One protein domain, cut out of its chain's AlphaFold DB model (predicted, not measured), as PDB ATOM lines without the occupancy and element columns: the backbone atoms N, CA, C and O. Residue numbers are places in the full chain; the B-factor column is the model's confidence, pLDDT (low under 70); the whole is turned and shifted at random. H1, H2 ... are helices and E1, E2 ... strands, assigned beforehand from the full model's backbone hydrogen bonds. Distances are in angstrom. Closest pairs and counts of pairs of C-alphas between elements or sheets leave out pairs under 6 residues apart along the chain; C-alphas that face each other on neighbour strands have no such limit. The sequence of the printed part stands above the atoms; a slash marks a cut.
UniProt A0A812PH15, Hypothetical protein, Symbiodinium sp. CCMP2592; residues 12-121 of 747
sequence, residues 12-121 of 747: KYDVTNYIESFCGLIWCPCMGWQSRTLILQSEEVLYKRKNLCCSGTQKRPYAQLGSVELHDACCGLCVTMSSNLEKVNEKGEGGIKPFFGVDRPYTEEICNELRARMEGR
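This is residues 12 to 121 of the 747 residues of the protein "Hypothetical protein" of Symbiodinium sp. CCMP2592 (UniProt A0A812PH15). An antiparallel sheet of four strands, E1 to E4, has the long helix H3 over one face, and the hairpin of E5 and E6 packs on H3. H1 sits near one end of the sheet, with short H2 beside it. The 110 printed residues run E1 H1 E2 E3 E4 E5 E6 H2 H3, class mixed; the whole is compact, with a radius of gyration of the C-alphas of 13.8 A and spans of 42, 32 and 24 A.

The large sheet, in order E1 - E2 - E3 - E4, holds E1, residues 12 to 14, from C-alpha 12 at (11.740, 41.832, 6.155), E2, 35 to 40, E3, 44 to 50, 19.4 A, and E4, 55 to 61, 20.4 A. E5 is residues 69 to 73 and E6 78 to 82. H1 is residues 18 to 27, 14.1 A, H2 98 to 101, and H3 104 to 121, 25.2 A, ending at C-alpha 121 (18.873, 54.071, 17.054).

E2, E3 and E4 form a meander, each strand the antiparallel neighbour of the one before. Within hydrogen-bond range are N 13 and O 38 of E1 and E2, 2.8 A, N 37 and O 48 of E2 and E3, 2.9 A, N 47 and O 58 of E3 and E4, 2.8 A, and N 71 and O 80 of hairpin E5 and E6, 2.8 A. H3 on one face gives two layers, helix over sheet: its height over the sheet is 10.3 A, and it runs along the strands, at 21 degrees to E3 on the local plane. The closest C-alphas of E6 and H3 are Val 79 and Arg 104, 5.8 A. H1 touches H2, closest C-alphas Tyr 18 and Phe 99, 6.0 A. In H1 and H3 every O i to N i+4 pair is within hydrogen-bond range; H2 is too short for one.

The C-alphas of Trp 27 and Gly 120, the two farthest apart, are 42.5 A apart. The printed part has no cut; the link from E6 to H2 is long, 15 residues, and no printed residue is under 70 in pLDDT.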
ATOM      1  N   LYS A  12      12.960  42.594   5.884       98.06
ATOM      2  CA  LYS A  12      11.740  41.832   6.155       98.06
ATOM      3  C   LYS A  12      12.086  40.371   6.402       98.06
ATOM      4  O   LYS A  12      12.694  39.741   5.544       98.06
ATOM      5  N   TYR A  13      11.626  39.842   7.528       98.19
ATOM      6  CA  TYR A  13      11.806  38.455   7.935       98.19
ATOM      7  C   TYR A  13      10.442  37.773   8.078       98.19
ATOM      8  O   TYR A  13       9.532  38.303   8.724       98.19
ATOM      9  N   ASP A  14      10.288  36.592   7.479       97.62
ATOM     10  CA  ASP A  14       9.210  35.676   7.862       97.62
ATOM     11  C   ASP A  14       9.625  35.001   9.169       97.62
ATOM     12  O   ASP A  14      10.698  34.403   9.247       97.62
ATOM     13  N   VAL A  15       8.806  35.157  10.206       97.31
ATOM     14  CA  VAL A  15       9.047  34.594  11.543       97.31
ATOM     15  C   VAL A  15       7.905  33.665  11.954       97.31
ATOM     16  O   VAL A  15       7.638  33.454  13.136       97.31
ATOM     17  N   THR A  16       7.192  33.121  10.966       96.81
ATOM     18  CA  THR A  16       6.090  32.191  11.181       96.81
ATOM     19  C   THR A  16       6.592  30.882  11.797       96.81
ATOM     20  O   THR A  16       7.469  30.210  11.250       96.81
ATOM     21  N   ASN A  17       5.985  30.473  12.914       95.31
ATOM     22  CA  ASN A  17       6.161  29.132  13.460       95.31
ATOM     23  C   ASN A  17       5.191  28.171  12.758       95.31
ATOM     24  O   ASN A  17       4.042  28.024  13.167       95.31
ATOM     25  N   TYR A  18       5.652  27.507  11.696       93.69
ATOM     26  CA  TYR A  18       4.797  26.647  10.871       93.69
ATOM     27  C   TYR A  18       4.132  25.497  11.634       93.69
ATOM     28  O   TYR A  18       3.031  25.097  11.262       93.69
ATOM     29  N   ILE A  19       4.744  24.990  12.711       91.06
ATOM     30  CA  ILE A  19       4.129  23.941  13.534       91.06
ATOM     31  C   ILE A  19       2.977  24.517  14.354       91.06
ATOM     32  O   ILE A  19       1.892  23.947  14.337       91.06
ATOM     33  N   GLU A  20       3.164  25.667  15.009       89.44
ATOM     34  CA  GLU A  20       2.066  26.354  15.708       89.44
ATOM     35  C   GLU A  20       0.931  26.713  14.743       89.44
ATOM     36  O   GLU A  20      -0.237  26.483  15.054       89.44
ATOM     37  N   SER A  21       1.262  27.201  13.545       92.62
ATOM     38  CA  SER A  21       0.281  27.530  12.508       92.62
ATOM     39  C   SER A  21      -0.490  26.304  12.023       92.62
ATOM     40  O   SER A  21      -1.704  26.376  11.835       92.62
ATOM     41  N   PHE A  22       0.192  25.171  11.843       92.06
ATOM     42  CA  PHE A  22      -0.424  23.914  11.425       92.06
ATOM     43  C   PHE A  22      -1.277  23.290  12.539       92.06
ATOM     44  O   PHE A  22      -2.416  22.895  12.294       92.06
ATOM     45  N   CYS A  23      -0.780  23.256  13.778       89.88
ATOM     46  CA  CYS A  23      -1.541  22.798  14.942       89.88
ATOM     47  C   CYS A  23      -2.773  23.679  15.182       89.88
ATOM     48  O   CYS A  23      -3.863  23.160  15.418       89.88
ATOM     49  N   GLY A  24      -2.624  25.001  15.053       88.69
ATOM     50  CA  GLY A  24      -3.723  25.959  15.125       88.69
ATOM     51  C   GLY A  24      -4.789  25.688  14.066       88.69
ATOM     52  O   GLY A  24      -5.970  25.633  14.400       88.69
ATOM     53  N   LEU A  25      -4.376  25.417  12.824       90.75
ATOM     54  CA  LEU A  25      -5.275  25.048  11.729       90.75
ATOM     55  C   LEU A  25      -6.061  23.753  12.014       90.75
ATOM     56  O   LEU A  25      -7.242  23.683  11.679       90.75
ATOM     57  N   ILE A  26      -5.438  22.743  12.634       91.81
ATOM     58  CA  ILE A  26      -6.098  21.466  12.962       91.81
ATOM     59  C   ILE A  26      -7.046  21.609  14.160       91.81
ATOM     60  O   ILE A  26      -8.165  21.099  14.116       91.81
ATOM     61  N   TRP A  27      -6.615  22.271  15.239       91.75
ATOM     62  CA  TRP A  27      -7.372  22.327  16.499       91.75
ATOM     63  C   TRP A  27      -8.420  23.443  16.552       91.75
ATOM     64  O   TRP A  27      -9.433  23.293  17.231       91.75
ATOM     65  N   CYS A  28      -8.231  24.535  15.814       87.75
ATOM     66  CA  CYS A  28      -9.257  25.548  15.571       87.75
ATOM     67  C   CYS A  28      -9.154  25.994  14.113       87.75
ATOM     68  O   CYS A  28      -8.490  26.989  13.815       87.75
ATOM     69  N   PRO A  29      -9.871  25.315  13.196       85.94
ATOM     70  CA  PRO A  29      -9.943  25.711  11.788       85.94
ATOM     71  C   PRO A  29     -10.347  27.180  11.608       85.94
ATOM     72  O   PRO A  29      -9.934  27.831  10.654       85.94
ATOM     73  N   CYS A  30     -11.101  27.706  12.581       79.50
ATOM     74  CA  CYS A  30     -11.413  29.116  12.770       79.50
ATOM     75  C   CYS A  30     -10.187  30.039  12.784       79.50
ATOM     76  O   CYS A  30     -10.206  31.074  12.137       79.50
ATOM     77  N   MET A  31      -9.117  29.690  13.498       81.81
ATOM     78  CA  MET A  31      -7.895  30.498  13.534       81.81
ATOM     79  C   MET A  31      -7.091  30.351  12.239       81.81
ATOM     80  O   MET A  31      -6.378  31.274  11.856       81.81
ATOM     81  N   GLY A  32      -7.254  29.241  11.516       88.69
ATOM     82  CA  GLY A  32      -6.591  29.007  10.238       88.69
ATOM     83  C   GLY A  32      -5.062  29.026  10.337       88.69
ATOM     84  O   GLY A  32      -4.479  28.842  11.406       88.69
ATOM     85  N   TRP A  33      -4.401  29.259   9.201       93.69
ATOM     86  CA  TRP A  33      -2.949  29.418   9.154       93.69
ATOM     87  C   TRP A  33      -2.532  30.751   9.780       93.69
ATOM     88  O   TRP A  33      -2.893  31.820   9.283       93.69
ATOM     89  N   GLN A  34      -1.745  30.689  10.851       94.31
ATOM     90  CA  GLN A  34      -1.136  31.872  11.448       94.31
ATOM     91  C   GLN A  34       0.137  32.239  10.677       94.31
ATOM     92  O   GLN A  34       0.986  31.396  10.422       94.31
ATOM     93  N   SER A  35       0.282  33.501  10.302       96.50
ATOM     94  CA  SER A  35       1.486  34.063   9.691       96.50
ATOM     95  C   SER A  35       2.016  35.185  10.571       96.50
ATOM     96  O   SER A  35       1.238  35.990  11.095       96.50
ATOM     97  N   ARG A  36       3.336  35.214  10.749       97.44
ATOM     98  CA  ARG A  36       4.040  36.224  11.536       97.44
ATOM     99  C   ARG A  36       5.159  36.812  10.688       97.44
ATOM    100  O   ARG A  36       5.931  36.086  10.072       97.44
ATOM    101  N   THR A  37       5.244  38.130  10.620       98.00
ATOM    102  CA  THR A  37       6.254  38.821   9.811       98.00
ATOM    103  C   THR A  37       6.864  39.952  10.611       98.00
ATOM    104  O   THR A  37       6.139  40.768  11.175       98.00
ATOM    105  N   LEU A  38       8.189  40.023  10.605       98.12
ATOM    106  CA  LEU A  38       8.947  41.102  11.215       98.12
ATOM    107  C   LEU A  38       9.473  42.028  10.111       98.12
ATOM    108  O   LEU A  38      10.140  41.569   9.187       98.12
ATOM    109  N   ILE A  39       9.155  43.319  10.173       98.06
ATOM    110  CA  ILE A  39       9.657  44.339   9.242       98.06
ATOM    111  C   ILE A  39      10.477  45.335  10.054       98.06
ATOM    112  O   ILE A  39       9.939  46.045  10.899       98.06
ATOM    113  N   LEU A  40      11.783  45.361   9.815       97.75
ATOM    114  CA  LEU A  40      12.722  46.251  10.481       97.75
ATOM    115  C   LEU A  40      12.888  47.510   9.634       97.75
ATOM    116  O   LEU A  40      13.578  47.481   8.612       97.75
ATOM    117  N   GLN A  41      12.270  48.611  10.050       95.62
ATOM    118  CA  GLN A  41      12.433  49.922   9.418       95.62
ATOM    119  C   GLN A  41      13.595  50.695  10.052       95.62
ATOM    120  O   GLN A  41      14.239  50.211  10.984       95.62
ATOM    121  N   SER A  42      13.907  51.884   9.542       91.69
ATOM    122  CA  SER A  42      15.012  52.713  10.043       91.69
ATOM    123  C   SER A  42      14.830  53.150  11.505       91.69
ATOM    124  O   SER A  42      15.815  53.260  12.231       91.69
ATOM    125  N   GLU A  43      13.592  53.369  11.956       91.50
ATOM    126  CA  GLU A  43      13.281  53.941  13.279       91.50
ATOM    127  C   GLU A  43      12.503  53.006  14.211       91.50
ATOM    128  O   GLU A  43      12.606  53.121  15.434       91.50
ATOM    129  N   GLU A  44      11.751  52.066  13.649       94.88
ATOM    130  CA  GLU A  44      10.911  51.145  14.407       94.88
ATOM    131  C   GLU A  44      10.897  49.740  13.799       94.88
ATOM    132  O   GLU A  44      11.259  49.519  12.639       94.88
ATOM    133  N   VAL A  45      10.475  48.776  14.612       96.75
ATOM    134  CA  VAL A  45      10.176  47.410  14.196       96.75
ATOM    135  C   VAL A  45       8.665  47.208  14.148       96.75
ATOM    136  O   VAL A  45       7.946  47.584  15.074       96.75
ATOM    137  N   LEU A  46       8.191  46.594  13.063       96.88
ATOM    138  CA  LEU A  46       6.804  46.190  12.886       96.88
ATOM    139  C   LEU A  46       6.708  44.673  12.992       96.88
ATOM    140  O   LEU A  46       7.293  43.945  12.189       96.88
ATOM    141  N   TYR A  47       5.905  44.196  13.928       97.38
ATOM    142  CA  TYR A  47       5.579  42.793  14.095       97.38
ATOM    143  C   TYR A  47       4.131  42.546  13.672       97.38
ATOM    144  O   TYR A  47       3.180  42.943  14.339       97.38
ATOM    145  N   LYS A  48       3.949  41.939  12.499       97.12
ATOM    146  CA  LYS A  48       2.634  41.666  11.910       97.12
ATOM    147  C   LYS A  48       2.212  40.244  12.228       97.12
ATOM    148  O   LYS A  48       2.934  39.305  11.902       97.12
ATOM    149  N   ARG A  49       1.014  40.088  12.785       95.88
ATOM    150  CA  ARG A  49       0.347  38.807  13.029       95.88
ATOM    151  C   ARG A  49      -0.912  38.756  12.180       95.88
ATOM    152  O   ARG A  49      -1.725  39.676  12.205       95.88
ATOM    153  N   LYS A  50      -1.091  37.687  11.417       95.00
ATOM    154  CA  LYS A  50      -2.304  37.484  10.627       95.00
ATOM    155  C   LYS A  50      -2.715  36.032  10.684       95.00
ATOM    156  O   LYS A  50      -1.896  35.152  10.450       95.00
ATOM    157  N   ASN A  51      -3.986  35.802  10.949       93.56
ATOM    158  CA  ASN A  51      -4.624  34.504  10.861       93.56
ATOM    159  C   ASN A  51      -5.959  34.662  10.098       93.56
ATOM    160  O   ASN A  51      -6.192  35.713   9.492       93.56
ATOM    161  N   LEU A  52      -6.801  33.629  10.032       89.75
ATOM    162  CA  LEU A  52      -8.044  33.705   9.249       89.75
ATOM    163  C   LEU A  52      -9.054  34.715   9.829       89.75
ATOM    164  O   LEU A  52      -9.777  35.361   9.073       89.75
ATOM    165  N   CYS A  53      -9.089  34.862  11.154       88.19
ATOM    166  CA  CYS A  53     -10.085  35.660  11.870       88.19
ATOM    167  C   CYS A  53      -9.579  37.017  12.353       88.19
ATOM    168  O   CYS A  53     -10.386  37.927  12.560       88.19
ATOM    169  N   CYS A  54      -8.271  37.127  12.572       91.06
ATOM    170  CA  CYS A  54      -7.638  38.253  13.227       91.06
ATOM    171  C   CYS A  54      -6.387  38.696  12.471       91.06
ATOM    172  O   CYS A  54      -5.629  37.894  11.918       91.06
ATOM    173  N   SER A  55      -6.147  39.997  12.488       93.94
ATOM    174  CA  SER A  55      -4.924  40.606  12.000       93.94
ATOM    175  C   SER A  55      -4.562  41.744  12.933       93.94
ATOM    176  O   SER A  55      -5.431  42.521  13.323       93.94
ATOM    177  N   GLY A  56      -3.292  41.803  13.303       93.81
ATOM    178  CA  GLY A  56      -2.735  42.815  14.181       93.81
ATOM    179  C   GLY A  56      -1.345  43.187  13.696       93.81
ATOM    180  O   GLY A  56      -0.612  42.368  13.137       93.81
ATOM    181  N   THR A  57      -0.989  44.446  13.874       95.31
ATOM    182  CA  THR A  57       0.383  44.923  13.709       95.31
ATOM    183  C   THR A  57       0.816  45.459  15.057       95.31
ATOM    184  O   THR A  57      -0.005  46.025  15.756       95.31
ATOM    185  N   GLN A  58       2.067  45.249  15.435       94.69
ATOM    186  CA  GLN A  58       2.652  45.889  16.598       94.69
ATOM    187  C   GLN A  58       3.848  46.720  16.138       94.69
ATOM    188  O   GLN A  58       4.720  46.184  15.456       94.69
ATOM    189  N   LYS A  59       3.901  48.009  16.476       94.94
ATOM    190  CA  LYS A  59       4.988  48.925  16.103       94.94
ATOM    191  C   LYS A  59       5.723  49.427  17.332       94.94
ATOM    192  O   LYS A  59       5.140  50.129  18.162       94.94
ATOM    193  N   ARG A  60       7.020  49.136  17.420       94.62
ATOM    194  CA  ARG A  60       7.865  49.604  18.526       94.62
ATOM    195  C   ARG A  60       9.113  50.324  18.008       94.62
ATOM    196  O   ARG A  60       9.865  49.728  17.236       94.62
ATOM    197  N   PRO A  61       9.378  51.569  18.444       94.12
ATOM    198  CA  PRO A  61      10.684  52.198  18.280       94.12
ATOM    199  C   PRO A  61      11.781  51.336  18.913       94.12
ATOM    200  O   PRO A  61      11.549  50.704  19.945       94.12
ATOM    201  N   TYR A  62      12.994  51.352  18.357       94.62
ATOM    202  CA  TYR A  62      14.099  50.537  18.890       94.62
ATOM    203  C   TYR A  62      14.469  50.873  20.343       94.62
ATOM    204  O   TYR A  62      14.889  49.990  21.083       94.62
ATOM    205  N   ALA A  63      14.243  52.116  20.775       89.44
ATOM    206  CA  ALA A  63      14.383  52.544  22.170       89.44
ATOM    207  C   ALA A  63      13.434  51.806  23.142       89.44
ATOM    208  O   ALA A  63      13.765  51.601  24.301       89.44
ATOM    209  N   GLN A  64      12.264  51.352  22.674       90.69
ATOM    210  CA  GLN A  64      11.229  50.714  23.504       90.69
ATOM    211  C   GLN A  64      11.204  49.181  23.387       90.69
ATOM    212  O   GLN A  64      10.306  48.519  23.921       90.69
ATOM    213  N   LEU A  65      12.156  48.589  22.659       92.00
ATOM    214  CA  LEU A  65      12.145  47.153  22.374       92.00
ATOM    215  C   LEU A  65      12.498  46.288  23.601       92.00
ATOM    216  O   LEU A  65      12.241  45.084  23.587       92.00
ATOM    217  N   GLY A  66      13.008  46.905  24.673       90.06
ATOM    218  CA  GLY A  66      13.499  46.208  25.863       90.06
ATOM    219  C   GLY A  66      14.821  45.514  25.564       90.06
ATOM    220  O   GLY A  66      15.617  46.042  24.795       90.06
ATOM    221  N   SER A  67      15.057  44.334  26.134       90.12
ATOM    222  CA  SER A  67      16.169  43.475  25.722       90.12
ATOM    223  C   SER A  67      15.779  42.613  24.511       90.12
ATOM    224  O   SER A  67      14.611  42.288  24.304       90.12
ATOM    225  N   VAL A  68      16.762  42.258  23.676       94.44
ATOM    226  CA  VAL A  68      16.598  41.265  22.600       94.44
ATOM    227  C   VAL A  68      17.521  40.093  22.893       94.44
ATOM    228  O   VAL A  68      18.746  40.178  22.733       94.44
ATOM    229  N   GLU A  69      16.930  38.995  23.347       92.50
ATOM    230  CA  GLU A  69      17.638  37.846  23.910       92.50
ATOM    231  C   GLU A  69      17.373  36.579  23.110       92.50
ATOM    232  O   GLU A  69      16.283  36.373  22.579       92.50
ATOM    233  N   LEU A  70      18.395  35.728  23.026       92.31
ATOM    234  CA  LEU A  70      18.274  34.384  22.477       92.31
ATOM    235  C   LEU A  70      18.109  33.422  23.645       92.31
ATOM    236  O   LEU A  70      18.909  33.444  24.578       92.31
ATOM    237  N   HIS A  71      17.099  32.569  23.563       89.69
ATOM    238  CA  HIS A  71      16.858  31.497  24.512       89.69
ATOM    239  C   HIS A  71      16.898  30.167  23.780       89.69
ATOM    240  O   HIS A  71      16.153  29.948  22.820       89.69
ATOM    241  N   ASP A  72      17.743  29.266  24.264       87.38
ATOM    242  CA  ASP A  72      17.695  27.871  23.860       87.38
ATOM    243  C   ASP A  72      16.472  27.211  24.532       87.38
ATOM    244  O   ASP A  72      16.279  27.279  25.746       87.38
ATOM    245  N   ALA A  73      15.622  26.584  23.728       81.38
ATOM    246  CA  ALA A  73      14.442  25.828  24.128       81.38
ATOM    247  C   ALA A  73      14.586  24.360  23.686       81.38
ATOM    248  O   ALA A  73      15.397  24.027  22.820       81.38
ATOM    249  N   CYS A  74      13.789  23.462  24.277       80.12
ATOM    250  CA  CYS A  74      13.751  22.039  23.905       80.12
ATOM    251  C   CYS A  74      15.141  21.365  23.902       80.12
ATOM    252  O   CYS A  74      15.542  20.770  22.903       80.12
ATOM    253  N   CYS A  75      15.887  21.474  25.010       76.94
ATOM    254  CA  CYS A  75      17.231  20.888  25.161       76.94
ATOM    255  C   CYS A  75      18.246  21.377  24.104       76.94
ATOM    256  O   CYS A  75      19.090  20.606  23.651       76.94
ATOM    257  N   GLY A  76      18.141  22.641  23.676       77.81
ATOM    258  CA  GLY A  76      19.044  23.248  22.691       77.81
ATOM    259  C   GLY A  76      18.716  22.930  21.230       77.81
ATOM    260  O   GLY A  76      19.461  23.336  20.343       77.81
ATOM    261  N   LEU A  77      17.614  22.220  20.960       83.69
ATOM    262  CA  LEU A  77      17.166  21.927  19.592       83.69
ATOM    263  C   LEU A  77      16.417  23.095  18.944       83.69
ATOM    264  O   LEU A  77      16.381  23.192  17.719       83.69
ATOM    265  N   CYS A  78      15.806  23.955  19.757       88.19
ATOM    266  CA  CYS A  78      15.043  25.105  19.299       88.19
ATOM    267  C   CYS A  78      15.653  26.383  19.873       88.19
ATOM    268  O   CYS A  78      16.068  26.415  21.026       88.19
ATOM    269  N   VAL A  79      15.644  27.459  19.104       92.38
ATOM    270  CA  VAL A  79      16.082  28.787  19.520       92.38
ATOM    271  C   VAL A  79      14.902  29.739  19.409       92.38
ATOM    272  O   VAL A  79      14.140  29.718  18.444       92.38
ATOM    273  N   THR A  80      14.719  30.546  20.446       94.06
ATOM    274  CA  THR A  80      13.623  31.503  20.572       94.06
ATOM    275  C   THR A  80      14.198  32.883  20.833       94.06
ATOM    276  O   THR A  80      15.089  33.029  21.665       94.06
ATOM    277  N   MET A  81      13.672  33.898  20.158       95.31
ATOM    278  CA  MET A  81      13.999  35.288  20.451       95.31
ATOM    279  C   MET A  81      12.977  35.880  21.431       95.31
ATOM    280  O   MET A  81      11.778  35.850  21.151       95.31
ATOM    281  N   SER A  82      13.440  36.444  22.546       94.31
ATOM    282  CA  SER A  82      12.622  37.197  23.509       94.31
ATOM    283  C   SER A  82      12.814  38.699  23.309       94.31
ATOM    284  O   SER A  82      13.946  39.151  23.127       94.31
ATOM    285  N   SER A  83      11.721  39.465  23.322       94.38
ATOM    286  CA  SER A  83      11.737  40.936  23.379       94.38
ATOM    287  C   SER A  83      10.403  41.493  23.887       94.38
ATOM    288  O   SER A  83       9.469  40.734  24.141       94.38
ATOM    289  N   ASN A  84      10.247  42.820  23.969       92.00
ATOM    290  CA  ASN A  84       8.945  43.437  24.270       92.00
ATOM    291  C   ASN A  84       7.879  43.236  23.170       92.00
ATOM    292  O   ASN A  84       6.733  43.651  23.355       92.00
ATOM    293  N   LEU A  85       8.224  42.620  22.033       94.25
ATOM    294  CA  LEU A  85       7.240  42.173  21.040       94.25
ATOM    295  C   LEU A  85       6.550  40.881  21.498       94.25
ATOM    296  O   LEU A  85       5.326  40.816  21.543       94.25
ATOM    297  N   GLU A  86       7.336  39.873  21.888       94.12
ATOM    298  CA  GLU A  86       6.862  38.645  22.534       94.12
ATOM    299  C   GLU A  86       7.894  38.215  23.585       94.12
ATOM    300  O   GLU A  86       9.010  37.811  23.243       94.12
ATOM    301  N   LYS A  87       7.527  38.314  24.869       91.06
ATOM    302  CA  LYS A  87       8.391  37.895  25.979       91.06
ATOM    303  C   LYS A  87       8.378  36.371  26.104       91.06
ATOM    304  O   LYS A  87       7.336  35.730  25.941       91.06
ATOM    305  N   VAL A  88       9.533  35.799  26.419       90.31
ATOM    306  CA  VAL A  88       9.638  34.423  26.911       90.31
ATOM    307  C   VAL A  88       9.355  34.438  28.413       90.31
ATOM    308  O   VAL A  88       9.965  35.211  29.147       90.31
ATOM    309  N   ASN A  89       8.403  33.628  28.872       88.75
ATOM    310  CA  ASN A  89       8.069  33.523  30.291       88.75
ATOM    311  C   ASN A  89       9.122  32.700  31.061       88.75
ATOM    312  O   ASN A  89       9.996  32.064  30.473       88.75
ATOM    313  N   GLU A  90       9.001  32.641  32.390       82.62
ATOM    314  CA  GLU A  90       9.915  31.876  33.258       82.62
ATOM    315  C   GLU A  90      10.015  30.379  32.902       82.62
ATOM    316  O   GLU A  90      11.003  29.722  33.226       82.62
ATOM    317  N   LYS A  91       9.000  29.824  32.224       83.81
ATOM    318  CA  LYS A  91       8.961  28.424  31.778       83.81
ATOM    319  C   LYS A  91       9.627  28.206  30.414       83.81
ATOM    320  O   LYS A  91       9.650  27.074  29.935       83.81
ATOM    321  N   GLY A  92      10.147  29.255  29.775       82.69
ATOM    322  CA  GLY A  92      10.693  29.185  28.418       82.69
ATOM    323  C   GLY A  92       9.621  29.158  27.318       82.69
ATOM    324  O   GLY A  92       9.920  28.853  26.160       82.69
ATOM    325  N   GLU A  93       8.362  29.444  27.652       88.12
ATOM    326  CA  GLU A  93       7.253  29.521  26.698       88.12
ATOM    327  C   GLU A  93       7.101  30.957  26.175       88.12
ATOM    328  O   GLU A  93       7.419  31.919  26.868       88.12
ATOM    329  N   GLY A  94       6.577  31.116  24.958       91.19
ATOM    330  CA  GLY A  94       6.481  32.419  24.290       91.19
ATOM    331  C   GLY A  94       7.687  32.727  23.401       91.19
ATOM    332  O   GLY A  94       8.400  31.810  22.987       91.19
ATOM    333  N   GLY A  95       7.877  34.010  23.093       94.50
ATOM    334  CA  GLY A  95       8.901  34.508  22.173       94.50
ATOM    335  C   GLY A  95       8.670  34.185  20.691       94.50
ATOM    336  O   GLY A  95       7.815  33.386  20.309       94.50
ATOM    337  N   ILE A  96       9.492  34.804  19.845       96.12
ATOM    338  CA  ILE A  96       9.443  34.663  18.388       96.12
ATOM    339  C   ILE A  96      10.304  33.460  17.973       96.12
ATOM    340  O   ILE A  96      11.508  33.432  18.234       96.12
ATOM    341  N   LYS A  97       9.684  32.469  17.312       95.50
ATOM    342  CA  LYS A  97      10.304  31.190  16.900       95.50
ATOM    343  C   LYS A  97      10.187  30.963  15.386       95.50
ATOM    344  O   LYS A  97       9.279  30.245  14.947       95.50
ATOM    345  N   PRO A  98      11.070  31.553  14.564       95.25
ATOM    346  CA  PRO A  98      11.054  31.319  13.124       95.25
ATOM    347  C   PRO A  98      11.253  29.831  12.819       95.25
ATOM    348  O   PRO A  98      12.131  29.205  13.408       95.25
ATOM    349  N   PHE A  99      10.450  29.246  11.926       93.06
ATOM    350  CA  PHE A  99      10.637  27.855  11.479       93.06
ATOM    351  C   PHE A  99      10.735  26.829  12.630       93.06
ATOM    352  O   PHE A  99      11.586  25.942  12.604       93.06
ATOM    353  N   PHE A 100       9.892  26.964  13.667       89.19
ATOM    354  CA  PHE A 100       9.910  26.123  14.883       89.19
ATOM    355  C   PHE A 100      11.165  26.305  15.768       89.19
ATOM    356  O   PHE A 100      11.431  25.523  16.679       89.19
ATOM    357  N   GLY A 101      11.942  27.360  15.525       87.06
ATOM    358  CA  GLY A 101      13.189  27.646  16.228       87.06
ATOM    359  C   GLY A 101      14.349  26.735  15.825       87.06
ATOM    360  O   GLY A 101      15.394  26.787  16.458       87.06
ATOM    361  N   VAL A 102      14.198  25.890  14.801       90.56
ATOM    362  CA  VAL A 102      15.255  24.938  14.401       90.56
ATOM    363  C   VAL A 102      16.380  25.640  13.628       90.56
ATOM    364  O   VAL A 102      17.526  25.195  13.645       90.56
ATOM    365  N   ASP A 103      16.081  26.768  12.976       93.56
ATOM    366  CA  ASP A 103      17.065  27.572  12.248       93.56
ATOM    367  C   ASP A 103      17.720  28.612  13.173       93.56
ATOM    368  O   ASP A 103      17.338  29.789  13.233       93.56
ATOM    369  N   ARG A 104      18.700  28.144  13.957       94.06
ATOM    370  CA  ARG A 104      19.504  28.998  14.840       94.06
ATOM    371  C   ARG A 104      20.221  30.121  14.074       94.06
ATOM    372  O   ARG A 104      20.064  31.256  14.517       94.06
ATOM    373  N   PRO A 105      20.934  29.877  12.951       95.88
ATOM    374  CA  PRO A 105      21.575  30.952  12.188       95.88
ATOM    375  C   PRO A 105      20.609  32.066  11.776       95.88
ATOM    376  O   PRO A 105      20.926  33.241  11.955       95.88
ATOM    377  N   TYR A 106      19.411  31.721  11.297       96.50
ATOM    378  CA  TYR A 106      18.410  32.716  10.911       96.50
ATOM    379  C   TYR A 106      17.864  33.503  12.117       96.50
ATOM    380  O   TYR A 106      17.703  34.722  12.060       96.50
ATOM    381  N   THR A 107      17.623  32.833  13.248       95.75
ATOM    382  CA  THR A 107      17.159  33.493  14.483       95.75
ATOM    383  C   THR A 107      18.245  34.398  15.085       95.75
ATOM    384  O   THR A 107      17.951  35.497  15.560       95.75
ATOM    385  N   GLU A 108      19.509  33.969  15.023       95.00
ATOM    386  CA  GLU A 108      20.681  34.758  15.412       95.00
ATOM    387  C   GLU A 108      20.865  35.984  14.508       95.00
ATOM    388  O   GLU A 108      21.122  37.069  15.027       95.00
ATOM    389  N   GLU A 109      20.679  35.855  13.188       96.88
ATOM    390  CA  GLU A 109      20.715  36.986  12.250       96.88
ATOM    391  C   GLU A 109      19.688  38.059  12.637       96.88
ATOM    392  O   GLU A 109      20.044  39.233  12.765       96.88
ATOM    393  N   ILE A 110      18.437  37.659  12.896       97.38
ATOM    394  CA  ILE A 110      17.371  38.583  13.312       97.38
ATOM    395  C   ILE A 110      17.737  39.273  14.632       97.38
ATOM    396  O   ILE A 110      17.611  40.494  14.744       97.38
ATOM    397  N   CYS A 111      18.218  38.513  15.622       95.88
ATOM    398  CA  CYS A 111      18.627  39.065  16.914       95.88
ATOM    399  C   CYS A 111      19.783  40.058  16.777       95.88
ATOM    400  O   CYS A 111      19.751  41.125  17.387       95.88
ATOM    401  N   ASN A 112      20.802  39.720  15.987       95.62
ATOM    402  CA  ASN A 112      21.970  40.570  15.773       95.62
ATOM    403  C   ASN A 112      21.593  41.857  15.035       95.62
ATOM    404  O   ASN A 112      22.041  42.935  15.420       95.62
ATOM    405  N   GLU A 113      20.717  41.769  14.034       97.12
ATOM    406  CA  GLU A 113      20.198  42.935  13.323       97.12
ATOM    407  C   GLU A 113      19.376  43.848  14.248       97.12
ATOM    408  O   GLU A 113      19.577  45.063  14.246       97.12
ATOM    409  N   LEU A 114      18.487  43.291  15.078       96.62
ATOM    410  CA  LEU A 114      17.722  44.067  16.059       96.62
ATOM    411  C   LEU A 114      18.632  44.746  17.087       96.62
ATOM    412  O   LEU A 114      18.455  45.932  17.354       96.62
ATOM    413  N   ARG A 115      19.632  44.034  17.621       94.50
ATOM    414  CA  ARG A 115      20.615  44.603  18.556       94.50
ATOM    415  C   ARG A 115      21.425  45.723  17.916       94.50
ATOM    416  O   ARG A 115      21.571  46.772  18.533       94.50
ATOM    417  N   ALA A 116      21.889  45.544  16.678       94.19
ATOM    418  CA  ALA A 116      22.602  46.589  15.948       94.19
ATOM    419  C   ALA A 116      21.734  47.848  15.784       94.19
ATOM    420  O   ALA A 116      22.206  48.963  15.997       94.19
ATOM    421  N   ARG A 117      20.438  47.684  15.488       95.25
ATOM    422  CA  ARG A 117      19.489  48.805  15.398       95.25
ATOM    423  C   ARG A 117      19.194  49.449  16.743       95.25
ATOM    424  O   ARG A 117      19.111  50.669  16.816       95.25
ATOM    425  N   MET A 118      19.080  48.671  17.813       92.50
ATOM    426  CA  MET A 118      18.951  49.210  19.168       92.50
ATOM    427  C   MET A 118      20.197  49.984  19.598       92.50
ATOM    428  O   MET A 118      20.076  51.043  20.208       92.50
ATOM    429  N   GLU A 119      21.390  49.511  19.245       90.50
ATOM    430  CA  GLU A 119      22.626  50.233  19.526       90.50
ATOM    431  C   GLU A 119      22.733  51.521  18.697       90.50
ATOM    432  O   GLU A 119      23.148  52.546  19.234       90.50
ATOM    433  N   GLY A 120      22.335  51.481  17.420       91.50
ATOM    434  CA  GLY A 120      22.442  52.604  16.484       91.50
ATOM    435  C   GLY A 120      21.278  53.607  16.501       91.50
ATOM    436  O   GLY A 120      21.451  54.729  16.029       91.50
ATOM    437  N   ARG A 121      20.102  53.239  17.033       91.56
ATOM    438  CA  ARG A 121      18.873  54.071  17.054       91.56
ATOM    439  C   ARG A 121      18.117  54.073  18.390       91.56
ATOM    440  O   ARG A 121      17.160  54.830  18.528       91.56
TER     441      ARG A 121